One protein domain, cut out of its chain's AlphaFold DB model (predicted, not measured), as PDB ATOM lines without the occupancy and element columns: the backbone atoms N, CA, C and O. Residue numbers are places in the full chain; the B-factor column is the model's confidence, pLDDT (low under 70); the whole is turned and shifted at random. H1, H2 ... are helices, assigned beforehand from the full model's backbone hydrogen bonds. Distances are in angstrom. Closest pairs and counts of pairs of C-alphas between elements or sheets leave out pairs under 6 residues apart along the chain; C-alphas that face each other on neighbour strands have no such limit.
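Overview. This is residues 440 to 534 of the 1079 residues of an uncharacterized protein of Planctomicrobium piriforme (UniProt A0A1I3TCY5). The long helix H1 makes one side of a flat slab, H2 folds back from it into the middle, and H4 and H5 lie beyond H2, with short H3 and H6 farthest out. The printed part has 95 residues, with six named helices, H1 to H6 along the chain, and no named strand: all helix. It is compact, with a radius of gyration of the C-alphas of 13.7 A, spanning 41 by 34 by 18 A.

Arrangement. H1, residues 441 to 461, touches H2, residues 466 to 475, with residues 450 to 454 alone; the closest C-alphas, of Val 450 and Thr 472, are 5.9 A apart. This helical hairpin has a steep tilt of 38 degrees, opposite ways. H2 is close but not clearly touching H4, residues 494 to 505; their closest C-alphas, of Met 466 and Asp 499, are 6.2 A apart. H4 and H5, residues 515 to 529, a helical hairpin, only just touch, with 3 pairs of C-alphas within 8 A, the closest being Leu 496 and Arg 518 at 7.1 A. H3, residues 486 to 491, touches no helix but is near H5. H6, residues 531 to 534, touches H5 only at the corner. Every O i to N i+4 pair is within hydrogen-bond range in H1 to H4, and 10 of 11 in H5; H6 is too short for one.

Along the chain. H1 runs 30.2 A from C-alpha 441 at (-3.706, -5.759, -27.748), and H5 19.7 A. H6 ends at C-alpha 534 at (-25.550, 9.524, -20.908).

Size, cuts and confidence. The two farthest C-alphas, of Val 459 and Pro 532, are 40.9 A apart. The printed part has no cut and no long link. Residues 486 to 487 and 489 to 491 have pLDDT under 70.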
ATOM      1  N   ASN A 440      -4.651  -1.023 -26.787       87.88
ATOM      2  CA  ASN A 440      -4.215  -2.275 -26.177       87.88
ATOM      3  C   ASN A 440      -4.352  -3.436 -27.176       87.88
ATOM      4  O   ASN A 440      -5.069  -3.314 -28.170       87.88
ATOM      5  N   VAL A 441      -3.698  -4.565 -26.885       88.06
ATOM      6  CA  VAL A 441      -3.706  -5.759 -27.748       88.06
ATOM      7  C   VAL A 441      -5.133  -6.270 -28.025       88.06
ATOM      8  O   VAL A 441      -5.459  -6.472 -29.195       88.06
ATOM      9  N   PRO A 442      -6.056  -6.382 -27.044       88.81
ATOM     10  CA  PRO A 442      -7.441  -6.767 -27.339       88.81
ATOM     11  C   PRO A 442      -8.178  -5.818 -28.299       88.81
ATOM     12  O   PRO A 442      -8.963  -6.267 -29.135       88.81
ATOM     13  N   GLU A 443      -7.943  -4.505 -28.217       90.62
ATOM     14  CA  GLU A 443      -8.482  -3.537 -29.183       90.62
ATOM     15  C   GLU A 443      -7.823  -3.652 -30.563       90.62
ATOM     16  O   GLU A 443      -8.484  -3.401 -31.569       90.62
ATOM     17  N   GLN A 444      -6.556  -4.061 -30.628       91.00
ATOM     18  CA  GLN A 444      -5.825  -4.311 -31.872       91.00
ATOM     19  C   GLN A 444      -6.389  -5.538 -32.604       91.00
ATOM     20  O   GLN A 444      -6.723  -5.451 -33.788       91.00
ATOM     21  N   VAL A 445      -6.653  -6.623 -31.866       90.38
ATOM     22  CA  VAL A 445      -7.389  -7.799 -32.361       90.38
ATOM     23  C   VAL A 445      -8.790  -7.402 -32.827       90.38
ATOM     24  O   VAL A 445      -9.198  -7.743 -33.938       90.38
ATOM     25  N   ALA A 446      -9.514  -6.603 -32.034       91.00
ATOM     26  CA  ALA A 446     -10.839  -6.114 -32.416       91.00
ATOM     27  C   ALA A 446     -10.801  -5.237 -33.678       91.00
ATOM     28  O   ALA A 446     -11.704  -5.328 -34.508       91.00
ATOM     29  N   ARG A 447      -9.761  -4.414 -33.866       93.50
ATOM     30  CA  ARG A 447      -9.562  -3.629 -35.092       93.50
ATOM     31  C   ARG A 447      -9.356  -4.535 -36.297       93.50
ATOM     32  O   ARG A 447     -10.034  -4.335 -37.302       93.50
ATOM     33  N   ARG A 448      -8.482  -5.539 -36.198       92.31
ATOM     34  CA  ARG A 448      -8.269  -6.524 -37.272       92.31
ATOM     35  C   ARG A 448      -9.569  -7.256 -37.605       92.31
ATOM     36  O   ARG A 448      -9.943  -7.318 -38.772       92.31
ATOM     37  N   LYS A 449     -10.318  -7.695 -36.590       90.88
ATOM     38  CA  LYS A 449     -11.631  -8.338 -36.750       90.88
ATOM     39  C   LYS A 449     -12.653  -7.448 -37.464       90.88
ATOM     40  O   LYS A 449     -13.268  -7.902 -38.423       90.88
ATOM     41  N   VAL A 450     -12.788  -6.181 -37.060       92.56
ATOM     42  CA  VAL A 450     -13.675  -5.208 -37.729       92.56
ATOM     43  C   VAL A 450     -13.306  -5.067 -39.203       92.56
ATOM     44  O   VAL A 450     -14.189  -5.056 -40.055       92.56
ATOM     45  N   VAL A 451     -12.014  -4.972 -39.524       94.25
ATOM     46  CA  VAL A 451     -11.568  -4.850 -40.915       94.25
ATOM     47  C   VAL A 451     -11.907  -6.108 -41.714       94.25
ATOM     48  O   VAL A 451     -12.494  -5.982 -42.785       94.25
ATOM     49  N   GLU A 452     -11.624  -7.305 -41.195       91.50
ATOM     50  CA  GLU A 452     -11.958  -8.555 -41.892       91.50
ATOM     51  C   GLU A 452     -13.473  -8.727 -42.096       91.50
ATOM     52  O   GLU A 452     -13.888  -9.080 -43.195       91.50
ATOM     53  N   GLU A 453     -14.314  -8.383 -41.112       90.50
ATOM     54  CA  GLU A 453     -15.779  -8.411 -41.269       90.50
ATOM     55  C   GLU A 453     -16.280  -7.444 -42.359       90.50
ATOM     56  O   GLU A 453     -17.225  -7.756 -43.087       90.50
ATOM     57  N   LEU A 454     -15.663  -6.266 -42.507       92.44
ATOM     58  CA  LEU A 454     -16.001  -5.333 -43.590       92.44
ATOM     59  C   LEU A 454     -15.543  -5.857 -44.953       92.44
ATOM     60  O   LEU A 454     -16.271  -5.718 -45.940       92.44
ATOM     61  N   LEU A 455     -14.365  -6.481 -45.009       92.00
ATOM     62  CA  LEU A 455     -13.861  -7.122 -46.221       92.00
ATOM     63  C   LEU A 455     -14.760  -8.282 -46.647       92.00
ATOM     64  O   LEU A 455     -15.070  -8.374 -47.832       92.00
ATOM     65  N   ASP A 456     -15.258  -9.090 -45.709       88.19
ATOM     66  CA  ASP A 456     -16.220 -10.162 -45.992       88.19
ATOM     67  C   ASP A 456     -17.481  -9.604 -46.664       88.19
ATOM     68  O   ASP A 456     -17.931 -10.126 -47.686       88.19
ATOM     69  N   ARG A 457     -18.004  -8.466 -46.179       87.12
ATOM     70  CA  ARG A 457     -19.159  -7.797 -46.806       87.12
ATOM     71  C   ARG A 457     -18.856  -7.324 -48.226       87.12
ATOM     72  O   ARG A 457     -19.697  -7.504 -49.106       87.12
ATOM     73  N   VAL A 458     -17.669  -6.770 -48.486       88.31
ATOM     74  CA  VAL A 458     -17.254  -6.396 -49.854       88.31
ATOM     75  C   VAL A 458     -17.143  -7.628 -50.741       88.31
ATOM     76  O   VAL A 458     -17.598  -7.631 -51.878       88.31
ATOM     77  N   VAL A 459     -16.560  -8.693 -50.225       85.25
ATOM     78  CA  VAL A 459     -16.310  -9.925 -50.959       85.25
ATOM     79  C   VAL A 459     -17.624 -10.675 -51.272       85.25
ATOM     80  O   VAL A 459     -17.755 -11.304 -52.331       85.25
ATOM     81  N   ASP A 460     -18.642 -10.547 -50.422       78.94
ATOM     82  CA  ASP A 460     -19.965 -11.152 -50.614       78.94
ATOM     83  C   ASP A 460     -20.952 -10.274 -51.400       78.94
ATOM     84  O   ASP A 460     -21.712 -10.785 -52.232       78.94
ATOM     85  N   ARG A 461     -20.973  -8.957 -51.148       78.38
ATOM     86  CA  ARG A 461     -21.970  -8.009 -51.692       78.38
ATOM     87  C   ARG A 461     -21.398  -7.013 -52.710       78.38
ATOM     88  O   ARG A 461     -22.172  -6.302 -53.347       78.38
ATOM     89  N   SER A 462     -20.077  -6.972 -52.894       84.56
ATOM     90  CA  SER A 462     -19.307  -5.963 -53.655       84.56
ATOM     91  C   SER A 462     -19.256  -4.563 -53.032       84.56
ATOM     92  O   SER A 462     -18.595  -3.684 -53.583       84.56
ATOM     93  N   TYR A 463     -19.935  -4.332 -51.906       86.75
ATOM     94  CA  TYR A 463     -19.937  -3.056 -51.194       86.75
ATOM     95  C   TYR A 463     -20.187  -3.247 -49.695       86.75
ATOM     96  O   TYR A 463     -20.693  -4.285 -49.273       86.75
ATOM     97  N   PHE A 464     -19.901  -2.208 -48.913       90.19
ATOM     98  CA  PHE A 464     -20.405  -2.046 -47.545       90.19
ATOM     99  C   PHE A 464     -20.906  -0.612 -47.330       90.19
ATOM    100  O   PHE A 464     -20.556   0.303 -48.078       90.19
ATOM    101  N   SER A 465     -21.774  -0.417 -46.343       89.75
ATOM    102  CA  SER A 465     -22.462   0.842 -46.041       89.75
ATOM    103  C   SER A 465     -22.091   1.415 -44.670       89.75
ATOM    104  O   SER A 465     -21.441   0.754 -43.858       89.75
ATOM    105  N   MET A 466     -22.553   2.635 -44.372       90.50
ATOM    106  CA  MET A 466     -22.431   3.223 -43.029       90.50
ATOM    107  C   MET A 466     -23.076   2.347 -41.944       90.50
ATOM    108  O   MET A 466     -22.490   2.186 -40.873       90.50
ATOM    109  N   SER A 467     -24.247   1.755 -42.210       87.38
ATOM    110  CA  SER A 467     -24.898   0.824 -41.277       87.38
ATOM    111  C   SER A 467     -24.024  -0.399 -41.024       87.38
ATOM    112  O   SER A 467     -23.862  -0.813 -39.880       87.38
ATOM    113  N   ASP A 468     -23.386  -0.929 -42.074       89.81
ATOM    114  CA  ASP A 468     -22.487  -2.071 -41.940       89.81
ATOM    115  C   ASP A 468     -21.271  -1.744 -41.062       89.81
ATOM    116  O   ASP A 468     -20.910  -2.530 -40.182       89.81
ATOM    117  N   LEU A 469     -20.666  -0.569 -41.268       92.62
ATOM    118  CA  LEU A 469     -19.561  -0.058 -40.455       92.62
ATOM    119  C   LEU A 469     -19.975   0.123 -38.993       92.62
ATOM    120  O   LEU A 469     -19.280  -0.347 -38.092       92.62
ATOM    121  N   ARG A 470     -21.124   0.761 -38.760       91.75
ATOM    122  CA  ARG A 470     -21.682   0.957 -37.421       91.75
ATOM    123  C   ARG A 470     -21.899  -0.375 -36.712       91.75
ATOM    124  O   ARG A 470     -21.416  -0.540 -35.598       91.75
ATOM    125  N   ASP A 471     -22.605  -1.312 -37.339       89.12
ATOM    126  CA  ASP A 471     -22.962  -2.592 -36.718       89.12
ATOM    127  C   ASP A 471     -21.721  -3.440 -36.421       89.12
ATOM    128  O   ASP A 471     -21.658  -4.135 -35.409       89.12
ATOM    129  N   THR A 472     -20.705  -3.366 -37.283       90.00
ATOM    130  CA  THR A 472     -19.425  -4.056 -37.059       90.00
ATOM    131  C   THR A 472     -18.691  -3.463 -35.847       90.00
ATOM    132  O   THR A 472     -18.201  -4.205 -34.996       90.00
ATOM    133  N   LEU A 473     -18.666  -2.132 -35.704       91.62
ATOM    134  CA  LEU A 473     -18.081  -1.450 -34.538       91.62
ATOM    135  C   LEU A 473     -18.908  -1.652 -33.252       91.62
ATOM    136  O   LEU A 473     -18.348  -1.793 -32.161       91.62
ATOM    137  N   SER A 474     -20.242  -1.693 -33.344       88.75
ATOM    138  CA  SER A 474     -21.127  -1.868 -32.182       88.75
ATOM    139  C   SER A 474     -20.958  -3.253 -31.548       88.75
ATOM    140  O   SER A 474     -20.990  -3.372 -30.316       88.75
ATOM    141  N   LYS A 475     -20.707  -4.283 -32.365       85.50
ATOM    142  CA  LYS A 475     -20.474  -5.671 -31.933       85.50
ATOM    143  C   LYS A 475     -19.076  -5.901 -31.359       85.50
ATOM    144  O   LYS A 475     -18.949  -6.635 -30.385       85.50
ATOM    145  N   ASN A 476     -18.056  -5.244 -31.907       88.75
ATOM    146  CA  ASN A 476     -16.653  -5.480 -31.560       88.75
ATOM    147  C   ASN A 476     -16.131  -4.575 -30.430       88.75
ATOM    148  O   ASN A 476     -16.734  -3.559 -30.083       88.75
ATOM    149  N   ASN A 477     -14.982  -4.932 -29.845       88.50
ATOM    150  CA  ASN A 477     -14.391  -4.195 -28.719       88.50
ATOM    151  C   ASN A 477     -13.613  -2.926 -29.112       88.50
ATOM    152  O   ASN A 477     -13.253  -2.155 -28.223       88.50
ATOM    153  N   LEU A 478     -13.424  -2.651 -30.407       91.06
ATOM    154  CA  LEU A 478     -12.929  -1.359 -30.887       91.06
ATOM    155  C   LEU A 478     -14.052  -0.316 -30.761       91.06
ATOM    156  O   LEU A 478     -14.942  -0.240 -31.606       91.06
ATOM    157  N   LYS A 479     -14.041   0.449 -29.665       90.50
ATOM    158  CA  LYS A 479     -15.099   1.411 -29.328       90.50
ATOM    159  C   LYS A 479     -14.707   2.840 -29.686       90.50
ATOM    160  O   LYS A 479     -13.533   3.191 -29.681       90.50
ATOM    161  N   LEU A 480     -15.712   3.668 -29.966       90.38
ATOM    162  CA  LEU A 480     -15.527   5.092 -30.212       90.38
ATOM    163  C   LEU A 480     -15.120   5.801 -28.910       90.38
ATOM    164  O   LEU A 480     -15.712   5.517 -27.858       90.38
ATOM    165  N   PRO A 481     -14.160   6.740 -28.964       86.12
ATOM    166  CA  PRO A 481     -13.889   7.625 -27.841       86.12
ATOM    167  C   PRO A 481     -15.096   8.536 -27.571       86.12
ATOM    168  O   PRO A 481     -15.870   8.855 -28.479       86.12
ATOM    169  N   ASP A 482     -15.253   8.963 -26.318       81.75
ATOM    170  CA  ASP A 482     -16.294   9.919 -25.934       81.75
ATOM    171  C   ASP A 482     -16.059  11.286 -26.608       81.75
ATOM    172  O   ASP A 482     -14.924  11.743 -26.779       81.75
ATOM    173  N   VAL A 483     -17.155  11.955 -26.969       79.38
ATOM    174  CA  VAL A 483     -17.141  13.262 -27.634       79.38
ATOM    175  C   VAL A 483     -16.809  14.324 -26.588       79.38
ATOM    176  O   VAL A 483     -17.627  14.637 -25.723       79.38
ATOM    177  N   THR A 484     -15.595  14.866 -26.652       70.69
ATOM    178  CA  THR A 484     -15.083  15.832 -25.662       70.69
ATOM    179  C   THR A 484     -14.780  17.205 -26.257       70.69
ATOM    180  O   THR A 484     -14.827  18.199 -25.533       70.69
ATOM    181  N   THR A 485     -14.538  17.298 -27.569       74.06
ATOM    182  CA  THR A 485     -14.148  18.550 -28.235       74.06
ATOM    183  C   THR A 485     -15.330  19.223 -28.939       74.06
ATOM    184  O   THR A 485     -16.161  18.560 -29.560       74.06
ATOM    185  N   LEU A 486     -15.369  20.562 -28.948       69.00
ATOM    186  CA  LEU A 486     -16.348  21.346 -29.726       69.00
ATOM    187  C   LEU A 486     -16.290  21.047 -31.236       69.00
ATOM    188  O   LEU A 486     -17.313  21.085 -31.917       69.00
ATOM    189  N   SER A 487     -15.112  20.699 -31.759       67.88
ATOM    190  CA  SER A 487     -14.953  20.244 -33.142       67.88
ATOM    191  C   SER A 487     -15.628  18.895 -33.396       67.88
ATOM    192  O   SER A 487     -16.197  18.702 -34.465       67.88
ATOM    193  N   ASP A 488     -15.616  17.974 -32.431       70.19
ATOM    194  CA  ASP A 488     -16.271  16.667 -32.568       70.19
ATOM    195  C   ASP A 488     -17.804  16.821 -32.556       70.19
ATOM    196  O   ASP A 488     -18.511  16.114 -33.269       70.19
ATOM    197  N   LEU A 489     -18.322  17.817 -31.827       67.94
ATOM    198  CA  LEU A 489     -19.741  18.195 -31.841       67.94
ATOM    199  C   LEU A 489     -20.175  18.835 -33.171       67.94
ATOM    200  O   LEU A 489     -21.276  18.569 -33.649       67.94
ATOM    201  N   ALA A 490     -19.320  19.663 -33.779       68.94
ATOM    202  CA  ALA A 490     -19.629  20.361 -35.031       68.94
ATOM    203  C   ALA A 490     -19.445  19.481 -36.280       68.94
ATOM    204  O   ALA A 490     -20.242  19.545 -37.217       68.94
ATOM    205  N   PHE A 491     -18.393  18.660 -36.313       67.75
ATOM    206  CA  PHE A 491     -18.059  17.829 -37.472       67.75
ATOM    207  C   PHE A 491     -18.590  16.396 -37.369       67.75
ATOM    208  O   PHE A 491     -18.587  15.708 -38.394       67.75
ATOM    209  N   GLY A 492     -19.111  15.979 -36.214       75.75
ATOM    210  CA  GLY A 492     -19.602  14.629 -35.952       75.75
ATOM    211  C   GLY A 492     -18.542  13.729 -35.313       75.75
ATOM    212  O   GLY A 492     -17.343  14.012 -35.366       75.75
ATOM    213  N   ASP A 493     -19.003  12.629 -34.718       86.75
ATOM    214  CA  ASP A 493     -18.160  11.628 -34.066       86.75
ATOM    215  C   ASP A 493     -17.219  10.891 -35.046       86.75
ATOM    216  O   ASP A 493     -17.228  11.095 -36.264       86.75
ATOM    217  N   CYS A 494     -16.383   9.995 -34.513       88.81
ATOM    218  CA  CYS A 494     -15.438   9.224 -35.324       88.81
ATOM    219  C   CYS A 494     -16.126   8.417 -36.440       88.81
ATOM    220  O   CYS A 494     -15.544   8.278 -37.516       88.81
ATOM    221  N   LEU A 495     -17.357   7.935 -36.223       91.69
ATOM    222  CA  LEU A 495     -18.119   7.199 -37.233       91.69
ATOM    223  C   LEU A 495     -18.526   8.109 -38.399       91.69
ATOM    224  O   LEU A 495     -18.322   7.744 -39.556       91.69
ATOM    225  N   LEU A 496     -19.042   9.309 -38.124       91.06
ATOM    226  CA  LEU A 496     -19.403  10.281 -39.163       91.06
ATOM    227  C   LEU A 496     -18.178  10.801 -39.928       91.06
ATOM    228  O   LEU A 496     -18.254  11.048 -41.135       91.06
ATOM    229  N   ARG A 497     -17.026  10.940 -39.258       91.12
ATOM    230  CA  ARG A 497     -15.755  11.265 -39.930       91.12
ATOM    231  C   ARG A 497     -15.279  10.121 -40.825       91.12
ATOM    232  O   ARG A 497     -14.846  10.385 -41.949       91.12
ATOM    233  N   ALA A 498     -15.394   8.876 -40.356       92.88
ATOM    234  CA  ALA A 498     -15.089   7.684 -41.145       92.88
ATOM    235  C   ALA A 498     -15.983   7.602 -42.383       92.88
ATOM    236  O   ALA A 498     -15.462   7.449 -43.482       92.88
ATOM    237  N   ASP A 499     -17.292   7.819 -42.232       93.44
ATOM    238  CA  ASP A 499     -18.261   7.820 -43.331       93.44
ATOM    239  C   ASP A 499     -17.861   8.792 -44.454       93.44
ATOM    240  O   ASP A 499     -17.724   8.390 -45.611       93.44
ATOM    241  N   ARG A 500     -17.545  10.051 -44.118       90.69
ATOM    242  CA  ARG A 500     -17.092  11.049 -45.108       90.69
ATOM    243  C   ARG A 500     -15.762  10.676 -45.765       90.69
ATOM    244  O   ARG A 500     -15.541  10.979 -46.938       90.69
ATOM    245  N   ARG A 501     -14.838  10.062 -45.018       92.56
ATOM    246  CA  ARG A 501     -13.520   9.701 -45.556       92.56
ATOM    247  C   ARG A 501     -13.600   8.469 -46.450       92.56
ATOM    248  O   ARG A 501     -12.967   8.466 -47.506       92.56
ATOM    249  N   PHE A 502     -14.402   7.477 -46.078       94.19
ATOM    250  CA  PHE A 502     -14.680   6.315 -46.913       94.19
ATOM    251  C   PHE A 502     -15.400   6.702 -48.199       94.19
ATOM    252  O   PHE A 502     -14.999   6.235 -49.260       94.19
ATOM    253  N   GLU A 503     -16.356   7.632 -48.142       89.75
ATOM    254  CA  GLU A 503     -17.001   8.195 -49.336       89.75
ATOM    255  C   GLU A 503     -15.976   8.790 -50.321       89.75
ATOM    256  O   GLU A 503     -16.097   8.635 -51.536       89.75
ATOM    257  N   ALA A 504     -14.916   9.424 -49.810       87.12
ATOM    258  CA  ALA A 504     -13.878  10.015 -50.648       87.12
ATOM    259  C   ALA A 504     -12.899   8.984 -51.248       87.12
ATOM    260  O   ALA A 504     -12.477   9.155 -52.396       87.12
ATOM    261  N   VAL A 505     -12.503   7.964 -50.474       90.44
ATOM    262  CA  VAL A 505     -11.387   7.055 -50.815       90.44
ATOM    263  C   VAL A 505     -11.854   5.714 -51.400       90.44
ATOM    264  O   VAL A 505     -11.195   5.181 -52.289       90.44
ATOM    265  N   LEU A 506     -13.000   5.187 -50.965       89.12
ATOM    266  CA  LEU A 506     -13.568   3.907 -51.408       89.12
ATOM    267  C   LEU A 506     -14.740   4.110 -52.381       89.12
ATOM    268  O   LEU A 506     -15.814   3.531 -52.218       89.12
ATOM    269  N   ASP A 507     -14.541   4.940 -53.407       82.88
ATOM    270  CA  ASP A 507     -15.608   5.254 -54.361       82.88
ATOM    271  C   ASP A 507     -16.123   3.988 -55.075       82.88
ATOM    272  O   ASP A 507     -15.359   3.154 -55.570       82.88
ATOM    273  N   GLY A 508     -17.446   3.835 -55.107       80.06
ATOM    274  CA  GLY A 508     -18.155   2.677 -55.652       80.06
ATOM    275  C   GLY A 508     -18.286   1.478 -54.703       80.06
ATOM    276  O   GLY A 508     -19.320   0.812 -54.761       80.06
ATOM    277  N   VAL A 509     -17.298   1.229 -53.834       87.44
ATOM    278  CA  VAL A 509     -17.283   0.102 -52.874       87.44
ATOM    279  C   VAL A 509     -17.912   0.487 -51.531       87.44
ATOM    280  O   VAL A 509     -18.519  -0.353 -50.872       87.44
ATOM    281  N   TYR A 510     -17.820   1.753 -51.129       90.56
ATOM    282  CA  TYR A 510     -18.484   2.264 -49.935       90.56
ATOM    283  C   TYR A 510     -19.775   3.012 -50.279       90.56
ATOM    284  O   TYR A 510     -19.803   3.838 -51.196       90.56
ATOM    285  N   ARG A 511     -20.845   2.753 -49.519       86.19
ATOM    286  CA  ARG A 511     -22.100   3.511 -49.590       86.19
ATOM    287  C   ARG A 511     -22.224   4.455 -48.393       86.19
ATOM    288  O   ARG A 511     -22.397   3.968 -47.272       86.19
ATOM    289  N   PRO A 512     -22.181   5.779 -48.620       88.12
ATOM    290  CA  PRO A 512     -22.305   6.737 -47.537       88.12
ATOM    291  C   PRO A 512     -23.684   6.676 -46.888       88.12
ATOM    292  O   PRO A 512     -24.686   6.374 -47.545       88.12
ATOM    293  N   GLY A 513     -23.725   7.002 -45.600       85.31
ATOM    294  CA  GLY A 513     -24.973   7.072 -44.856       85.31
ATOM    295  C   GLY A 513     -25.915   8.133 -45.413       85.31
ATOM    296  O   GLY A 513     -25.524   9.275 -45.674       85.31
ATOM    297  N   ALA A 514     -27.185   7.772 -45.561       87.19
ATOM    298  CA  ALA A 514     -28.218   8.725 -45.939       87.19
ATOM    299  C   ALA A 514     -28.485   9.738 -44.809       87.19
ATOM    300  O   ALA A 514     -28.080   9.557 -43.658       87.19
ATOM    301  N   ILE A 515     -29.222  10.809 -45.117       85.31
ATOM    302  CA  ILE A 515     -29.543  11.873 -44.147       85.31
ATOM    303  C   ILE A 515     -30.226  11.294 -42.898       85.31
ATOM    304  O   ILE A 515     -29.863  11.652 -41.780       85.31
ATOM    305  N   TYR A 516     -31.150  10.349 -43.082       82.19
ATOM    306  CA  TYR A 516     -31.874   9.694 -41.990       82.19
ATOM    307  C   TYR A 516     -31.022   8.725 -41.154       82.19
ATOM    308  O   TYR A 516     -31.499   8.273 -40.124       82.19
ATOM    309  N   GLN A 517     -29.787   8.414 -41.559       86.19
ATOM    310  CA  GLN A 517     -28.821   7.637 -40.767       86.19
ATOM    311  C   GLN A 517     -27.811   8.562 -40.077       86.19
ATOM    312  O   GLN A 517     -27.513   8.407 -38.893       86.19
ATOM    313  N   ARG A 518     -27.339   9.593 -40.791       88.88
ATOM    314  CA  ARG A 518     -26.401  10.591 -40.255       88.88
ATOM    315  C   ARG A 518     -27.017  11.403 -39.109       88.88
ATOM    316  O   ARG A 518     -26.355  11.610 -38.100       88.88
ATOM    317  N   TRP A 519     -28.278  11.832 -39.228       85.50
ATOM    318  CA  TRP A 519     -28.947  12.632 -38.189       85.50
ATOM    319  C   TRP A 519     -29.137  11.893 -36.857       85.50
ATOM    320  O   TRP A 519     -28.725  12.437 -35.828       85.50
ATOM    321  N   PRO A 520     -29.704  10.668 -36.828       85.19
ATOM    322  CA  PRO A 520     -29.777   9.891 -35.597       85.19
ATOM    323  C   PRO A 520     -28.405   9.608 -34.998       85.19
ATOM    324  O   PRO A 520     -28.279   9.646 -33.777       85.19
ATOM    325  N   GLN A 521     -27.368   9.392 -35.818       88.50
ATOM    326  CA  GLN A 521     -26.006   9.234 -35.306       88.50
ATOM    327  C   GLN A 521     -25.499  10.508 -34.622       88.50
ATOM    328  O   GLN A 521     -24.978  10.433 -33.511       88.50
ATOM    329  N   THR A 522     -25.706  11.684 -35.222       86.00
ATOM    330  CA  THR A 522     -25.357  12.968 -34.593       86.00
ATOM    331  C   THR A 522     -26.079  13.137 -33.256       86.00
ATOM    332  O   THR A 522     -25.443  13.439 -32.247       86.00
ATOM    333  N   LEU A 523     -27.388  12.866 -33.208       83.56
ATOM    334  CA  LEU A 523     -28.157  12.912 -31.961       83.56
ATOM    335  C   LEU A 523     -27.624  11.904 -30.931       83.56
ATOM    336  O   LEU A 523     -27.456  12.234 -29.760       83.56
ATOM    337  N   SER A 524     -27.295  10.693 -31.373       84.44
ATOM    338  CA  SER A 524     -26.726   9.643 -30.526       84.44
ATOM    339  C   SER A 524     -25.361  10.032 -29.975       84.44
ATOM    340  O   SER A 524     -25.053   9.698 -28.840       84.44
ATOM    341  N   SER A 525     -24.551  10.776 -30.728       84.81
ATOM    342  CA  SER A 525     -23.263  11.275 -30.242       84.81
ATOM    343  C   SER A 525     -23.406  12.286 -29.109       84.81
ATOM    344  O   SER A 525     -22.627  12.258 -28.158       84.81
ATOM    345  N   LEU A 526     -24.474  13.089 -29.125       84.38
ATOM    346  CA  LEU A 526     -24.816  13.989 -28.024       84.38
ATOM    347  C   LEU A 526     -25.323  13.215 -26.806       84.38
ATOM    348  O   LEU A 526     -24.871  13.449 -25.685       84.38
ATOM    349  N   VAL A 527     -26.252  12.281 -27.022       84.38
ATOM    350  CA  VAL A 527     -26.939  11.569 -25.936       84.38
ATOM    351  C   VAL A 527     -26.067  10.463 -25.332       84.38
ATOM    352  O   VAL A 527     -26.120  10.242 -24.131       84.38
ATOM    353  N   PHE A 528     -25.239   9.774 -26.113       86.25
ATOM    354  CA  PHE A 528     -24.448   8.618 -25.660       86.25
ATOM    355  C   PHE A 528     -22.943   8.871 -25.649       86.25
ATOM    356  O   PHE A 528     -22.230   8.164 -24.942       86.25
ATOM    357  N   GLY A 529     -22.451   9.850 -26.407       82.62
ATOM    358  CA  GLY A 529     -21.032  10.205 -26.449       82.62
ATOM    359  C   GLY A 529     -20.618  11.243 -25.406       82.62
ATOM    360  O   GLY A 529     -19.423  11.443 -25.211       82.62
ATOM    361  N   THR A 530     -21.571  11.883 -24.712       86.19
ATOM    362  CA  THR A 530     -21.293  12.878 -23.663       86.19
ATOM    363  C   THR A 530     -21.732  12.390 -22.281       86.19
ATOM    364  O   THR A 530     -22.726  11.679 -22.133       86.19
ATOM    365  N   ARG A 531     -21.015  12.809 -21.229       86.00
ATOM    366  CA  ARG A 531     -21.367  12.499 -19.829       86.00
ATOM    367  C   ARG A 531     -22.788  12.948 -19.425       86.00
ATOM    368  O   ARG A 531     -23.513  12.107 -18.895       86.00
ATOM    369  N   PRO A 532     -23.222  14.208 -19.659       87.50
ATOM    370  CA  PRO A 532     -24.563  14.645 -19.258       87.50
ATOM    371  C   PRO A 532     -25.670  13.971 -20.075       87.50
ATOM    372  O   PRO A 532     -26.689  13.580 -19.509       87.50
ATOM    373  N   GLY A 533     -25.462  13.769 -21.383       85.88
ATOM    374  CA  GLY A 533     -26.410  13.036 -22.220       85.88
ATOM    375  C   GLY A 533     -26.618  11.608 -21.716       85.88
ATOM    376  O   GLY A 533     -27.758  11.168 -21.554       85.88
ATOM    377  N   ARG A 534     -25.519  10.914 -21.385       87.50
ATOM    378  CA  ARG A 534     -25.550   9.524 -20.908       87.50
ATOM    379  C   ARG A 534     -26.275   9.413 -19.573       87.50
ATOM    380  O   ARG A 534     -27.080   8.502 -19.391       87.50
TER     381      ARG A 534